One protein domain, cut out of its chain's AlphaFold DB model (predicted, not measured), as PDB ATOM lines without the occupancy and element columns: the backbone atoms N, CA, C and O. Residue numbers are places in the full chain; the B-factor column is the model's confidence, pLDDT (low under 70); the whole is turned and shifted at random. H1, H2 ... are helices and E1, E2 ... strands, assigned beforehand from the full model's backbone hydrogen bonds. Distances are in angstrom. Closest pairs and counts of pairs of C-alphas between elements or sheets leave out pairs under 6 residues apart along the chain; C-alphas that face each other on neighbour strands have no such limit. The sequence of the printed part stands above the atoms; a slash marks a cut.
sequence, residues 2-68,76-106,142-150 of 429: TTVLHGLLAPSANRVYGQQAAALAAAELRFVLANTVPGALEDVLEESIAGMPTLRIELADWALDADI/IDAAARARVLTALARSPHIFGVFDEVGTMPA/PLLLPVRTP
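Overview. This is residues 2 to 68, 76 to 106 and 142 to 150 of the 429 residues of an uncharacterized protein of Helcobacillus massiliensis (UniProt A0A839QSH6). Two layers: helix H2 packs on one face of a strongly twisted five-stranded sheet, while H3 runs partly beside H2 and small H1 lies far out. You have 107 printed residues, with three named helices and five named strands in the order E1 H1 H2 E2 E3 H3 E4 E5. The sheet, E2 E3 E1 E4 E5, is antiparallel; the class is mixed. The whole is compact, radius of gyration of the C-alphas 13.5 A, spanning 41 by 38 by 22 A.

Along the chain. Find C-alpha 2 at (30.244, 96.936, -8.197), where E1 begins, running to residue 9. Next come H1, residues 15 to 18, and H2, residues 21 to 36, 21.5 A long. The hairpin of E2, residues 41 to 49, and E3, residues 52 to 60, 24.9 A, follows. Then find H3, residues 76 to 90, 21.6 A, and E4, residues 94 to 104, which bends by 84 degrees at residue 101. E5, residues 142 to 146, ends at C-alpha 146 (41.505, 97.162, 5.800).

Arrangement. Within hydrogen-bond range are N 45 and O 56 of E2 and E3, 2.9 A; N 5 and O 57 of E1 and E3, 2.9 A; N 6 and O 98 of E1 and E4, 2.7 A; N 99 and O 145 of E4 and E5, 2.8 A. H2 is on the sheet, height 7.8 A, its closest C-alphas to E2 being Ala 26 and Val 44, 5.9 A. E1, H1, H2, E2 form a split strand-helix-strand unit, E3 between its strands, crossover right-handed. H2, with residues 29 to 36 alone, touches residues 83 to 88 of H3, closest C-alphas Thr 36 and Arg 83, 6.8 A, at a shallow tilt of 30 degrees, opposite ways. H3 only grazes the sheet; H1 is not on it. In H2 and H3 every O i to N i+4 pair is within hydrogen-bond range; H1 is too short for one, and its 1 O i to N i+3 pair is within range.

Size, cuts and confidence. The farthest C-alphas, Val 16 and Asp 67, are 42.3 A apart. Cuts leave 16.5 A between C-alphas 68 and 76, and 10.8 A between 106 and 142. Links printed whole are tight. Residues 65 to 68, 76 to 78 and 105 to 106 have pLDDT under 70.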
ATOM      1  N   THR A   2      29.559  95.692  -8.564       80.75
ATOM      2  CA  THR A   2      30.244  96.936  -8.197       80.75
ATOM      3  C   THR A   2      31.030  96.625  -6.937       80.75
ATOM      4  O   THR A   2      30.459  96.079  -5.988       80.75
ATOM      5  N   THR A   3      32.317  96.960  -6.916       87.81
ATOM      6  CA  THR A   3      33.147  96.829  -5.718       87.81
ATOM      7  C   THR A   3      32.995  98.085  -4.873       87.81
ATOM      8  O   THR A   3      33.141  99.201  -5.375       87.81
ATOM      9  N   VAL A   4      32.712  97.916  -3.583       91.75
ATOM     10  CA  VAL A   4      32.481  99.027  -2.655       91.75
ATOM     11  C   VAL A   4      33.662  99.149  -1.706       91.75
ATOM     12  O   VAL A   4      33.950  98.243  -0.930       91.75
ATOM     13  N   LEU A   5      34.335 100.298  -1.751       95.06
ATOM     14  CA  LEU A   5      35.337 100.674  -0.762       95.06
ATOM     15  C   LEU A   5      34.810 101.780   0.149       95.06
ATOM     16  O   LEU A   5      34.134 102.703  -0.291       95.06
ATOM     17  N   HIS A   6      35.216 101.746   1.409       96.31
ATOM     18  CA  HIS A   6      34.923 102.769   2.400       96.31
ATOM     19  C   HIS A   6      36.193 103.559   2.719       96.31
ATOM     20  O   HIS A   6      37.158 103.031   3.276       96.31
ATOM     21  N   GLY A   7      36.205 104.836   2.349       97.06
ATOM     22  CA  GLY A   7      37.279 105.777   2.634       97.06
ATOM     23  C   GLY A   7      36.999 106.564   3.912       97.06
ATOM     24  O   GLY A   7      36.187 107.488   3.907       97.06
ATOM     25  N   LEU A   8      37.684 106.234   5.004       96.75
ATOM     26  CA  LEU A   8      37.586 106.983   6.257       96.75
ATOM     27  C   LEU A   8      38.209 108.372   6.082       96.75
ATOM     28  O   LEU A   8      39.371 108.478   5.680       96.75
ATOM     29  N   LEU A   9      37.468 109.435   6.411       96.00
ATOM     30  CA  LEU A   9      37.944 110.799   6.195       96.00
ATOM     31  C   LEU A   9      39.056 111.202   7.173       96.00
ATOM     32  O   LEU A   9      38.983 110.978   8.382       96.00
ATOM     33  N   ALA A  10      40.085 111.859   6.640       93.56
ATOM     34  CA  ALA A  10      41.208 112.373   7.403       93.56
ATOM     35  C   ALA A  10      40.821 113.614   8.219       93.56
ATOM     36  O   ALA A  10      40.186 114.541   7.700       93.56
ATOM     37  N   PRO A  11      41.238 113.688   9.496       90.38
ATOM     38  CA  PRO A  11      40.950 114.842  10.328       90.38
ATOM     39  C   PRO A  11      41.695 116.084   9.825       90.38
ATOM     40  O   PRO A  11      42.854 116.022   9.425       90.38
ATOM     41  N   SER A  12      41.043 117.242   9.925       88.38
ATOM     42  CA  SER A  12      41.652 118.546   9.648       88.38
ATOM     43  C   SER A  12      41.819 119.336  10.942       88.38
ATOM     44  O   SER A  12      40.849 119.570  11.667       88.38
ATOM     45  N   ALA A  13      43.025 119.852  11.194       83.50
ATOM     46  CA  ALA A  13      43.263 120.798  12.289       83.50
ATOM     47  C   ALA A  13      42.517 122.135  12.086       83.50
ATOM     48  O   ALA A  13      42.242 122.861  13.041       83.50
ATOM     49  N   ASN A  14      42.172 122.473  10.838       85.56
ATOM     50  CA  ASN A  14      41.338 123.625  10.518       85.56
ATOM     51  C   ASN A  14      39.865 123.200  10.485       85.56
ATOM     52  O   ASN A  14      39.433 122.518   9.556       85.56
ATOM     53  N   ARG A  15      39.086 123.660  11.468       86.50
ATOM     54  CA  ARG A  15      37.661 123.323  11.606       86.50
ATOM     55  C   ARG A  15      36.813 123.712  10.391       86.50
ATOM     56  O   ARG A  15      35.954 122.934   9.998       86.50
ATOM     57  N   VAL A  16      37.033 124.890   9.801       87.06
ATOM     58  CA  VAL A  16      36.241 125.366   8.645       87.06
ATOM     59  C   VAL A  16      36.532 124.512   7.411       87.06
ATOM     60  O   VAL A  16      35.620 124.169   6.663       87.06
ATOM     61  N   TYR A  17      37.798 124.131   7.230       87.75
ATOM     62  CA  TYR A  17      38.195 123.198   6.181       87.75
ATOM     63  C   TYR A  17      37.618 121.798   6.432       87.75
ATOM     64  O   TYR A  17      37.017 121.213   5.540       87.75
ATOM     65  N   GLY A  18      37.711 121.299   7.670       87.69
ATOM     66  CA  GLY A  18      37.218 119.975   8.059       87.69
ATOM     67  C   GLY A  18      35.716 119.787   7.835       87.69
ATOM     68  O   GLY A  18      35.290 118.705   7.460       87.69
ATOM     69  N   GLN A  19      34.919 120.851   7.973       89.62
ATOM     70  CA  GLN A  19      33.479 120.829   7.670       89.62
ATOM     71  C   GLN A  19      33.150 120.613   6.186       89.62
ATOM     72  O   GLN A  19      32.013 120.294   5.869       89.62
ATOM     73  N   GLN A  20      34.113 120.823   5.288       92.38
ATOM     74  CA  GLN A  20      33.956 120.674   3.837       92.38
ATOM     75  C   GLN A  20      34.844 119.547   3.285       92.38
ATOM     76  O   GLN A  20      34.920 119.369   2.073       92.38
ATOM     77  N   ALA A  21      35.523 118.792   4.158       91.12
ATOM     78  CA  ALA A  21      36.479 117.766   3.755       91.12
ATOM     79  C   ALA A  21      35.816 116.626   2.971       91.12
ATOM     80  O   ALA A  21      36.405 116.167   2.004       91.12
ATOM     81  N   ALA A  22      34.593 116.219   3.334       93.88
ATOM     82  CA  ALA A  22      33.854 115.165   2.635       93.88
ATOM     83  C   ALA A  22      33.554 115.547   1.174       93.88
ATOM     84  O   ALA A  22      33.963 114.845   0.250       93.88
ATOM     85  N   ALA A  23      32.968 116.729   0.964       95.25
ATOM     86  CA  ALA A  23      32.680 117.251  -0.368       95.25
ATOM     87  C   ALA A  23      33.953 117.446  -1.213       95.25
ATOM     88  O   ALA A  23      33.978 117.094  -2.393       95.25
ATOM     89  N   LEU A  24      35.031 117.970  -0.610       96.50
ATOM     90  CA  LEU A  24      36.324 118.129  -1.284       96.50
ATOM     91  C   LEU A  24      36.956 116.782  -1.649       96.50
ATOM     92  O   LEU A  24      37.482 116.649  -2.749       96.50
ATOM     93  N   ALA A  25      36.877 115.791  -0.763       96.94
ATOM     94  CA  ALA A  25      37.363 114.438  -1.004       96.94
ATOM     95  C   ALA A  25      36.594 113.762  -2.146       96.94
ATOM     96  O   ALA A  25      37.198 113.199  -3.054       96.94
ATOM     97  N   ALA A  26      35.266 113.880  -2.165       97.56
ATOM     98  CA  ALA A  26      34.456 113.331  -3.245       97.56
ATOM     99  C   ALA A  26      34.755 114.019  -4.591       97.56
ATOM    100  O   ALA A  26      34.882 113.350  -5.616       97.56
ATOM    101  N   ALA A  27      34.917 115.348  -4.605       98.00
ATOM    102  CA  ALA A  27      35.325 116.089  -5.801       98.00
ATOM    103  C   ALA A  27      36.732 115.697  -6.283       98.00
ATOM    104  O   ALA A  27      36.952 115.540  -7.486       98.00
ATOM    105  N   GLU A  28      37.670 115.501  -5.351       98.25
ATOM    106  CA  GLU A  28      39.023 115.024  -5.632       98.25
ATOM    107  C   GLU A  28      39.004 113.650  -6.283       98.25
ATOM    108  O   GLU A  28      39.565 113.494  -7.363       98.25
ATOM    109  N   LEU A  29      38.346 112.669  -5.662       97.94
ATOM    110  CA  LEU A  29      38.308 111.297  -6.166       97.94
ATOM    111  C   LEU A  29      37.663 111.234  -7.548       97.94
ATOM    112  O   LEU A  29      38.232 110.615  -8.448       97.94
ATOM    113  N   ARG A  30      36.545 111.949  -7.754       98.00
ATOM    114  CA  ARG A  30      35.913 112.073  -9.076       98.00
ATOM    115  C   ARG A  30      36.879 112.621 -10.114       98.00
ATOM    116  O   ARG A  30      36.995 112.056 -11.196       98.00
ATOM    117  N   PHE A  31      37.594 113.697  -9.794       98.12
ATOM    118  CA  PHE A  31      38.535 114.301 -10.729       98.12
ATOM    119  C   PHE A  31      39.750 113.403 -10.989       98.12
ATOM    120  O   PHE A  31      40.100 113.151 -12.141       98.12
ATOM    121  N   VAL A  32      40.404 112.919  -9.935       97.38
ATOM    122  CA  VAL A  32      41.644 112.149 -10.031       97.38
ATOM    123  C   VAL A  32      41.399 110.839 -10.766       97.38
ATOM    124  O   VAL A  32      42.094 110.578 -11.745       97.38
ATOM    125  N   LEU A  33      40.393 110.053 -10.367       96.06
ATOM    126  CA  LEU A  33      40.111 108.758 -10.992       96.06
ATOM    127  C   LEU A  33      39.627 108.912 -12.436       96.06
ATOM    128  O   LEU A  33      40.073 108.157 -13.294       96.06
ATOM    129  N   ALA A  34      38.830 109.939 -12.754       95.56
ATOM    130  CA  ALA A  34      38.438 110.205 -14.141       95.56
ATOM    131  C   ALA A  34      39.631 110.499 -15.068       95.56
ATOM    132  O   ALA A  34      39.538 110.253 -16.270       95.56
ATOM    133  N   ASN A  35      40.744 111.016 -14.534       93.94
ATOM    134  CA  ASN A  35      41.936 111.346 -15.319       93.94
ATOM    135  C   ASN A  35      43.030 110.263 -15.269       93.94
ATOM    136  O   ASN A  35      43.830 110.179 -16.198       93.94
ATOM    137  N   THR A  36      43.077 109.424 -14.228       91.44
ATOM    138  CA  THR A  36      44.115 108.386 -14.069       91.44
ATOM    139  C   THR A  36      43.635 106.988 -14.450       91.44
ATOM    140  O   THR A  36      44.417 106.208 -14.996       91.44
ATOM    141  N   VAL A  37      42.365 106.669 -14.184       92.44
ATOM    142  CA  VAL A  37      41.731 105.375 -14.479       92.44
ATOM    143  C   VAL A  37      40.287 105.615 -14.964       92.44
ATOM    144  O   VAL A  37      39.329 105.356 -14.234       92.44
ATOM    145  N   PRO A  38      40.098 106.159 -16.184       91.50
ATOM    146  CA  PRO A  38      38.774 106.537 -16.676       91.50
ATOM    147  C   PRO A  38      37.781 105.367 -16.643       91.50
ATOM    148  O   PRO A  38      38.099 104.269 -17.095       91.50
ATOM    149  N   GLY A  39      36.574 105.616 -16.132       91.12
ATOM    150  CA  GLY A  39      35.516 104.606 -16.006       91.12
ATOM    151  C   GLY A  39      35.650 103.667 -14.802       91.12
ATOM    152  O   GLY A  39      34.801 102.800 -14.646       91.12
ATOM    153  N   ALA A  40      36.682 103.820 -13.963       93.25
ATOM    154  CA  ALA A  40      36.814 103.027 -12.740       93.25
ATOM    155  C   ALA A  40      35.824 103.444 -11.652       93.25
ATOM    156  O   ALA A  40      35.351 102.591 -10.918       93.25
ATOM    157  N   LEU A  41      35.549 104.743 -11.523       95.69
ATOM    158  CA  LEU A  41      34.657 105.283 -10.501       95.69
ATOM    159  C   LEU A  41      33.220 105.326 -11.016       95.69
ATOM    160  O   LEU A  41      32.947 106.035 -11.987       95.69
ATOM    161  N   GLU A  42      32.327 104.604 -10.347       95.56
ATOM    162  CA  GLU A  42      30.890 104.612 -10.620       95.56
ATOM    163  C   GLU A  42      30.200 105.707  -9.800       95.56
ATOM    164  O   GLU A  42      29.525 106.562 -10.375       95.56
ATOM    165  N   ASP A  43      30.449 105.755  -8.486       95.88
ATOM    166  CA  ASP A  43      29.937 106.810  -7.607       95.88
ATOM    167  C   ASP A  43      30.819 107.045  -6.365       95.88
ATOM    168  O   ASP A  43      31.670 106.233  -5.996       95.88
ATOM    169  N   VAL A  44      30.626 108.199  -5.720       97.00
ATOM    170  CA  VAL A  44      31.189 108.532  -4.408       97.00
ATOM    171  C   VAL A  44      30.134 109.227  -3.563       97.00
ATOM    172  O   VAL A  44      29.735 110.358  -3.860       97.00
ATOM    173  N   LEU A  45      29.739 108.584  -2.472       95.56
ATOM    174  CA  LEU A  45      28.683 109.054  -1.586       95.56
ATOM    175  C   LEU A  45      29.237 109.335  -0.192       95.56
ATOM    176  O   LEU A  45      30.075 108.600   0.326       95.56
ATOM    177  N   GLU A  46      28.768 110.420   0.417       95.06
ATOM    178  CA  GLU A  46      29.055 110.710   1.820       95.06
ATOM    179  C   GLU A  46      28.172 109.833   2.710       95.06
ATOM    180  O   GLU A  46      26.955 109.783   2.535       95.06
ATOM    181  N   GLU A  47      28.776 109.173   3.693       93.62
ATOM    182  CA  GLU A  47      28.067 108.357   4.671       93.62
ATOM    183  C   GLU A  47      28.699 108.477   6.067       93.62
ATOM    184  O   GLU A  47      29.715 109.146   6.287       93.62
ATOM    185  N   SER A  48      28.076 107.826   7.044       91.19
ATOM    186  CA  SER A  48      28.587 107.744   8.405       91.19
ATOM    187  C   SER A  48      28.504 106.307   8.894       91.19
ATOM    188  O   SER A  48      27.409 105.791   9.106       91.19
ATOM    189  N   ILE A  49      29.657 105.699   9.159       90.12
ATOM    190  CA  ILE A  49      29.756 104.353   9.730       90.12
ATOM    191  C   ILE A  49      30.168 104.496  11.191       90.12
ATOM    192  O   ILE A  49      31.202 105.089  11.487       90.12
ATOM    193  N   ALA A  50      29.345 103.997  12.119       87.19
ATOM    194  CA  ALA A  50      29.582 104.115  13.565       87.19
ATOM    195  C   ALA A  50      29.896 105.560  14.034       87.19
ATOM    196  O   ALA A  50      30.727 105.788  14.911       87.19
ATOM    197  N   GLY A  51      29.236 106.554  13.424       88.00
ATOM    198  CA  GLY A  51      29.431 107.980  13.717       88.00
ATOM    199  C   GLY A  51      30.696 108.602  13.109       88.00
ATOM    200  O   GLY A  51      30.967 109.778  13.354       88.00
ATOM    201  N   MET A  52      31.464 107.842  12.324       90.81
ATOM    202  CA  MET A  52      32.676 108.305  11.656       90.81
ATOM    203  C   MET A  52      32.368 108.742  10.215       90.81
ATOM    204  O   MET A  52      31.873 107.927   9.427       90.81
ATOM    205  N   PRO A  53      32.691 109.994   9.837       92.81
ATOM    206  CA  PRO A  53      32.540 110.472   8.467       92.81
ATOM    207  C   PRO A  53      33.345 109.617   7.486       92.81
ATOM    208  O   PRO A  53      34.565 109.483   7.620       92.81
ATOM    209  N   THR A  54      32.654 109.049   6.506       95.50
ATOM    210  CA  THR A  54      33.209 108.081   5.560       95.50
ATOM    211  C   THR A  54      32.715 108.406   4.153       95.50
ATOM    212  O   THR A  54      31.648 108.994   3.981       95.50
ATOM    213  N   LEU A  55      33.505 108.061   3.141       97.38
ATOM    214  CA  LEU A  55      33.057 108.031   1.756       97.38
ATOM    215  C   LEU A  55      32.831 106.590   1.320       97.38
ATOM    216  O   LEU A  55      33.765 105.791   1.371       97.38
ATOM    217  N   ARG A  56      31.634 106.294   0.825       96.62
ATOM    218  CA  ARG A  56      31.358 105.096   0.036       96.62
ATOM    219  C   ARG A  56      31.860 105.346  -1.379       96.62
ATOM    220  O   ARG A  56      31.430 106.301  -2.020       96.62
ATOM    221  N   ILE A  57      32.804 104.539  -1.837       96.94
ATOM    222  CA  ILE A  57      33.493 104.666  -3.121       96.94
ATOM    223  C   ILE A  57      33.119 103.435  -3.937       96.94
ATOM    224  O   ILE A  57      33.594 102.334  -3.669       96.94
ATOM    225  N   GLU A  58      32.255 103.635  -4.920       95.62
ATOM    226  CA  GLU A  58      31.749 102.577  -5.783       95.62
ATOM    227  C   GLU A  58      32.605 102.510  -7.044       95.62
ATOM    228  O   GLU A  58      32.758 103.494  -7.775       95.62
ATOM    229  N   LEU A  59      33.222 101.353  -7.264       93.88
ATOM    230  CA  LEU A  59      34.174 101.118  -8.336       93.88
ATOM    231  C   LEU A  59      33.674  99.998  -9.240       93.88
ATOM    232  O   LEU A  59      33.158  98.986  -8.769       93.88
ATOM    233  N   ALA A  60      33.905 100.150 -10.538       91.75
ATOM    234  CA  ALA A  60      33.685  99.076 -11.489       91.75
ATOM    235  C   ALA A  60      34.567  97.869 -11.122       91.75
ATOM    236  O   ALA A  60      35.738  98.053 -10.782       91.75
ATOM    237  N   ASP A  61      34.037  96.646 -11.229       85.00
ATOM    238  CA  ASP A  61      34.720  95.408 -10.794       85.00
ATOM    239  C   ASP A  61      36.176  95.316 -11.299       85.00
ATOM    240  O   ASP A  61      37.126  95.156 -10.526       85.00
ATOM    241  N   TRP A  62      36.371  95.572 -12.599       86.06
ATOM    242  CA  TRP A  62      37.675  95.516 -13.271       86.06
ATOM    243  C   TRP A  62      38.727  96.474 -12.685       86.06
ATOM    244  O   TRP A  62      39.925  96.295 -12.905       86.06
ATOM    245  N   ALA A  63      38.307  97.518 -11.965       85.56
ATOM    246  CA  ALA A  63      39.210  98.512 -11.399       85.56
ATOM    247  C   ALA A  63      39.984  97.987 -10.181       85.56
ATOM    248  O   ALA A  63      41.033  98.543  -9.839       85.56
ATOM    249  N   LEU A  64      39.474  96.942  -9.521       78.56
ATOM    250  CA  LEU A  64      40.085  96.323  -8.344       78.56
ATOM    251  C   LEU A  64      40.347  94.823  -8.497       78.56
ATOM    252  O   LEU A  64      41.106  94.279  -7.688       78.56
ATOM    253  N   ASP A  65      39.796  94.188  -9.532       68.06
ATOM    254  CA  ASP A  65      40.002  92.773  -9.811       68.06
ATOM    255  C   ASP A  65      41.477  92.441 -10.092       68.06
ATOM    256  O   ASP A  65      42.104  92.856 -11.067       68.06
ATOM    257  N   ALA A  66      42.027  91.627  -9.202       54.09
ATOM    258  CA  ALA A  66      43.100  90.685  -9.466       54.09
ATOM    259  C   ALA A  66      42.742  89.479  -8.603       54.09
ATOM    260  O   ALA A  66      42.686  89.640  -7.385       54.09
ATOM    261  N   ASP A  67      42.426  88.330  -9.202       42.28
ATOM    262  CA  ASP A  67      41.931  87.142  -8.493       42.28
ATOM    263  C   ASP A  67      42.552  86.968  -7.094       42.28
ATOM    264  O   ASP A  67      43.773  86.857  -6.919       42.28
ATOM    265  N   ILE A  68      41.675  86.952  -6.092       44.09
ATOM    266  CA  ILE A  68      41.965  86.707  -4.682       44.09
ATOM    267  C   ILE A  68      42.715  85.364  -4.577       44.09
ATOM    268  O   ILE A  68      42.120  84.293  -4.629       44.09
ATOM    269  N   ILE A  76      46.151  94.252 -18.090       50.25
ATOM    270  CA  ILE A  76      45.704  95.660 -17.978       50.25
ATOM    271  C   ILE A  76      45.047  96.020 -16.618       50.25
ATOM    272  O   ILE A  76      45.163  97.166 -16.167       50.25
ATOM    273  N   ASP A  77      44.475  95.035 -15.928       60.12
ATOM    274  CA  ASP A  77      43.743  95.145 -14.661       60.12
ATOM    275  C   ASP A  77      44.661  95.394 -13.442       60.12
ATOM    276  O   ASP A  77      44.364  96.229 -12.584       60.12
ATOM    277  N   ALA A  78      45.870  94.813 -13.407       67.12
ATOM    278  CA  ALA A  78      46.824  95.037 -12.311       67.12
ATOM    279  C   ALA A  78      47.328  96.495 -12.257       67.12
ATOM    280  O   ALA A  78      47.537  97.063 -11.179       67.12
ATOM    281  N   ALA A  79      47.484  97.129 -13.424       80.19
ATOM    282  CA  ALA A  79      47.870  98.534 -13.532       80.19
ATOM    283  C   ALA A  79      46.716  99.478 -13.153       80.19
ATOM    284  O   ALA A  79      46.952 100.547 -12.587       80.19
ATOM    285  N   ALA A  80      45.465  99.107 -13.449       86.12
ATOM    286  CA  ALA A  80      44.289  99.854 -13.008       86.12
ATOM    287  C   ALA A  80      44.192  99.867 -11.478       86.12
ATOM    288  O   ALA A  80      44.201 100.945 -10.881       86.12
ATOM    289  N   ARG A  81      44.261  98.687 -10.853       87.94
ATOM    290  CA  ARG A  81      44.261  98.532  -9.394       87.94
ATOM    291  C   ARG A  81      45.367  99.343  -8.723       87.94
ATOM    292  O   ARG A  81      45.109 100.067  -7.763       87.94
ATOM    293  N   ALA A  82      46.598  99.267  -9.232       88.56
ATOM    294  CA  ALA A  82      47.720 100.034  -8.688       88.56
ATOM    295  C   ALA A  82      47.464 101.551  -8.728       88.56
ATOM    296  O   ALA A  82      47.729 102.248  -7.744       88.56
ATOM    297  N   ARG A  83      46.895 102.063  -9.827       90.69
ATOM    298  CA  ARG A  83      46.556 103.485  -9.977       90.69
ATOM    299  C   ARG A  83      45.405 103.915  -9.069       90.69
ATOM    300  O   ARG A  83      45.513 104.978  -8.463       90.69
ATOM    301  N   VAL A  84      44.359 103.095  -8.913       93.94
ATOM    302  CA  VAL A  84      43.256 103.359  -7.966       93.94
ATOM    303  C   VAL A  84      43.793 103.444  -6.538       93.94
ATOM    304  O   VAL A  84      43.592 104.449  -5.860       93.94
ATOM    305  N   LEU A  85      44.550 102.437  -6.091       93.88
ATOM    306  CA  LEU A  85      45.110 102.421  -4.737       93.88
ATOM    307  C   LEU A  85      46.099 103.572  -4.504       93.88
ATOM    308  O   LEU A  85      46.141 104.129  -3.409       93.88
ATOM    309  N   THR A  86      46.865 103.962  -5.526       92.94
ATOM    310  CA  THR A  86      47.762 105.127  -5.460       92.94
ATOM    311  C   THR A  86      46.984 106.439  -5.367       92.94
ATOM    312  O   THR A  86      47.368 107.312  -4.592       92.94
ATOM    313  N   ALA A  87      45.882 106.586  -6.110       94.38
ATOM    314  CA  ALA A  87      45.009 107.755  -6.018       94.38
ATOM    315  C   ALA A  87      44.394 107.883  -4.616       94.38
ATOM    316  O   ALA A  87      44.430 108.965  -4.032       94.38
ATOM    317  N   LEU A  88      43.921 106.772  -4.043       95.88
ATOM    318  CA  LEU A  88      43.400 106.733  -2.675       95.88
ATOM    319  C   LEU A  88      44.485 107.062  -1.639       95.88
ATOM    320  O   LEU A  88      44.237 107.867  -0.750       95.88
ATOM    321  N   ALA A  89      45.698 106.513  -1.781       94.38
ATOM    322  CA  ALA A  89      46.831 106.828  -0.903       94.38
ATOM    323  C   ALA A  89      47.270 108.297  -0.961       94.38
ATOM    324  O   ALA A  89      47.765 108.821   0.033       94.38
ATOM    325  N   ARG A  90      47.151 108.952  -2.123       93.69
ATOM    326  CA  ARG A  90      47.537 110.363  -2.290       93.69
ATOM    327  C   ARG A  90      46.461 111.350  -1.880       93.69
ATOM    328  O   ARG A  90      46.795 112.520  -1.695       93.69
ATOM    329  N   SER A  91      45.208 110.918  -1.745       96.12
ATOM    330  CA  SER A  91      44.161 111.821  -1.288       96.12
ATOM    331  C   SER A  91      44.482 112.282   0.138       96.12
ATOM    332  O   SER A  91      44.518 111.465   1.057       96.12
ATOM    333  N   PRO A  92      44.668 113.591   0.377       94.75
ATOM    334  CA  PRO A  92      44.927 114.120   1.710       94.75
ATOM    335  C   PRO A  92      43.696 114.073   2.619       94.75
ATOM    336  O   PRO A  92      43.775 114.449   3.793       94.75
ATOM    337  N   HIS A  93      42.551 113.673   2.068       96.06
ATOM    338  CA  HIS A  93      41.291 113.558   2.776       96.06
ATOM    339  C   HIS A  93      40.936 112.117   3.129       96.06
ATOM    340  O   HIS A  93      39.981 111.931   3.872       96.06
ATOM    341  N   ILE A  94      41.674 111.115   2.645       96.25
ATOM    342  CA  ILE A  94      41.458 109.710   2.996       96.25
ATOM    343  C   ILE A  94      42.524 109.286   4.004       96.25
ATOM    344  O   ILE A  94      43.718 109.330   3.731       96.25
ATOM    345  N   PHE A  95      42.088 108.881   5.194       94.81
ATOM    346  CA  PHE A  95      42.962 108.368   6.248       94.81
ATOM    347  C   PHE A  95      43.175 106.857   6.143       94.81
ATOM    348  O   PHE A  95      44.262 106.357   6.418       94.81
ATOM    349  N   GLY A  96      42.131 106.128   5.760       95.38
ATOM    350  CA  GLY A  96      42.157 104.678   5.622       95.38
ATOM    351  C   GLY A  96      41.112 104.210   4.624       95.38
ATOM    352  O   GLY A  96      40.102 104.880   4.424       95.38
ATOM    353  N   VAL A  97      41.375 103.067   3.997       96.81
ATOM    354  CA  VAL A  97      40.496 102.451   3.000       96.81
ATOM    355  C   VAL A  97      40.119 101.063   3.492       96.81
ATOM    356  O   VAL A  97      40.985 100.317   3.957       96.81
ATOM    357  N   PHE A  98      38.845 100.720   3.379       95.31
ATOM    358  CA  PHE A  98      38.302  99.443   3.814       95.31
ATOM    359  C   PHE A  98      37.423  98.835   2.727       95.31
ATOM    360  O   PHE A  98      36.781  99.566   1.985       95.31
ATOM    361  N   ASP A  99      37.408  97.516   2.640       91.62
ATOM    362  CA  ASP A  99      36.547  96.735   1.754       91.62
ATOM    363  C   ASP A  99      35.341  96.208   2.543       91.62
ATOM    364  O   ASP A  99      35.499  95.815   3.708       91.62
ATOM    365  N   GLU A 100      34.156  96.220   1.937       87.88
ATOM    366  CA  GLU A 100      32.931  95.679   2.538       87.88
ATOM    367  C   GLU A 100      32.877  94.163   2.311       87.88
ATOM    368  O   GLU A 100      32.582  93.689   1.219       87.88
ATOM    369  N   VAL A 101      33.157  93.376   3.352       85.62
ATOM    370  CA  VAL A 101      33.216  91.903   3.252       85.62
ATOM    371  C   VAL A 101      31.968  91.206   3.807       85.62
ATOM    372  O   VAL A 101      31.939  89.982   3.945       85.62
ATOM    373  N   GLY A 102      30.934  91.975   4.150       82.81
ATOM    374  CA  GLY A 102      29.657  91.488   4.667       82.81
ATOM    375  C   GLY A 102      29.007  92.488   5.617       82.81
ATOM    376  O   GLY A 102      29.435  93.634   5.716       82.81
ATOM    377  N   THR A 103      28.005  92.035   6.368       80.69
ATOM    378  CA  THR A 103      27.344  92.822   7.415       80.69
ATOM    379  C   THR A 103      27.582  92.202   8.788       80.69
ATOM    380  O   THR A 103      27.678  90.984   8.956       80.69
ATOM    381  N   MET A 104      27.727  93.056   9.794       71.12
ATOM    382  CA  MET A 104      27.707  92.667  11.191       71.12
ATOM    383  C   MET A 104      26.243  92.456  11.586       71.12
ATOM    384  O   MET A 104      25.455  93.399  11.472       71.12
ATOM    385  N   PRO A 105      25.859  91.253  12.046       65.69
ATOM    386  CA  PRO A 105      24.504  91.029  12.521       65.69
ATOM    387  C   PRO A 105      24.239  91.924  13.733       65.69
ATOM    388  O   PRO A 105      25.143  92.155  14.547       65.69
ATOM    389  N   ALA A 106      23.005  92.414  13.862       62.34
ATOM    390  CA  ALA A 106      22.587  93.120  15.067       62.34
ATOM    391  C   ALA A 106      22.886  92.242  16.302       62.34
ATOM    392  O   ALA A 106      22.643  91.029  16.253       62.34
ATOM    393  N   PRO A 142      28.422  97.560   8.252       85.25
ATOM    394  CA  PRO A 142      29.267  96.784   7.358       85.25
ATOM    395  C   PRO A 142      30.445  96.162   8.122       85.25
ATOM    396  O   PRO A 142      31.038  96.776   9.017       85.25
ATOM    397  N   LEU A 143      30.807  94.935   7.754       88.56
ATOM    398  CA  LEU A 143      32.049  94.301   8.171       88.56
ATOM    399  C   LEU A 143      33.165  94.792   7.248       88.56
ATOM    400  O   LEU A 143      33.171  94.504   6.053       88.56
ATOM    401  N   LEU A 144      34.106  95.541   7.820       91.38
ATOM    402  CA  LEU A 144      35.135  96.259   7.074       91.38
ATOM    403  C   LEU A 144      36.504  95.584   7.196       91.38
ATOM    404  O   LEU A 144      37.028  95.422   8.302       91.38
ATOM    405  N   LEU A 145      37.121  95.251   6.061       91.25
ATOM    406  CA  LEU A 145      38.490  94.734   6.001       91.25
ATOM    407  C   LEU A 145      39.461  95.831   5.523       91.25
ATOM    408  O   LEU A 145      39.241  96.399   4.457       91.25
ATOM    409  N   PRO A 146      40.559  96.139   6.243       94.62
ATOM    410  CA  PRO A 146      41.505  97.162   5.800       94.62
ATOM    411  C   PRO A 146      42.174  96.811   4.465       94.62
ATOM    412  O   PRO A 146      42.810  95.762   4.327       94.62
ATOM    413  N   VAL A 147      42.120  97.739   3.512       93.31
ATOM    414  CA  VAL A 147      42.816  97.638   2.226       93.31
ATOM    415  C   VAL A 147      44.194  98.274   2.350       93.31
ATOM    416  O   VAL A 147      44.344  99.433   2.736       93.31
ATOM    417  N   ARG A 148      45.240  97.520   1.997       92.19
ATOM    418  CA  ARG A 148      46.606  98.057   1.958       92.19
ATOM    419  C   ARG A 148      46.778  98.975   0.754       92.19
ATOM    420  O   ARG A 148      46.720  98.518  -0.386       92.19
ATOM    421  N   THR A 149      47.072 100.240   1.020       91.81
ATOM    422  CA  THR A 149      47.448 101.228   0.009       91.81
ATOM    423  C   THR A 149      48.977 101.398  -0.049       91.81
ATOM    424  O   THR A 149      49.674 101.097   0.928       91.81
ATOM    425  N   PRO A 150      49.550 101.797  -1.201       91.06
ATOM    426  CA  PRO A 150      50.990 102.000  -1.327       91.06
ATOM    427  C   PRO A 150      51.470 103.201  -0.501       91.06
ATOM    428  O   PRO A 150      50.751 104.182  -0.324       91.06
TER     429      PRO A 150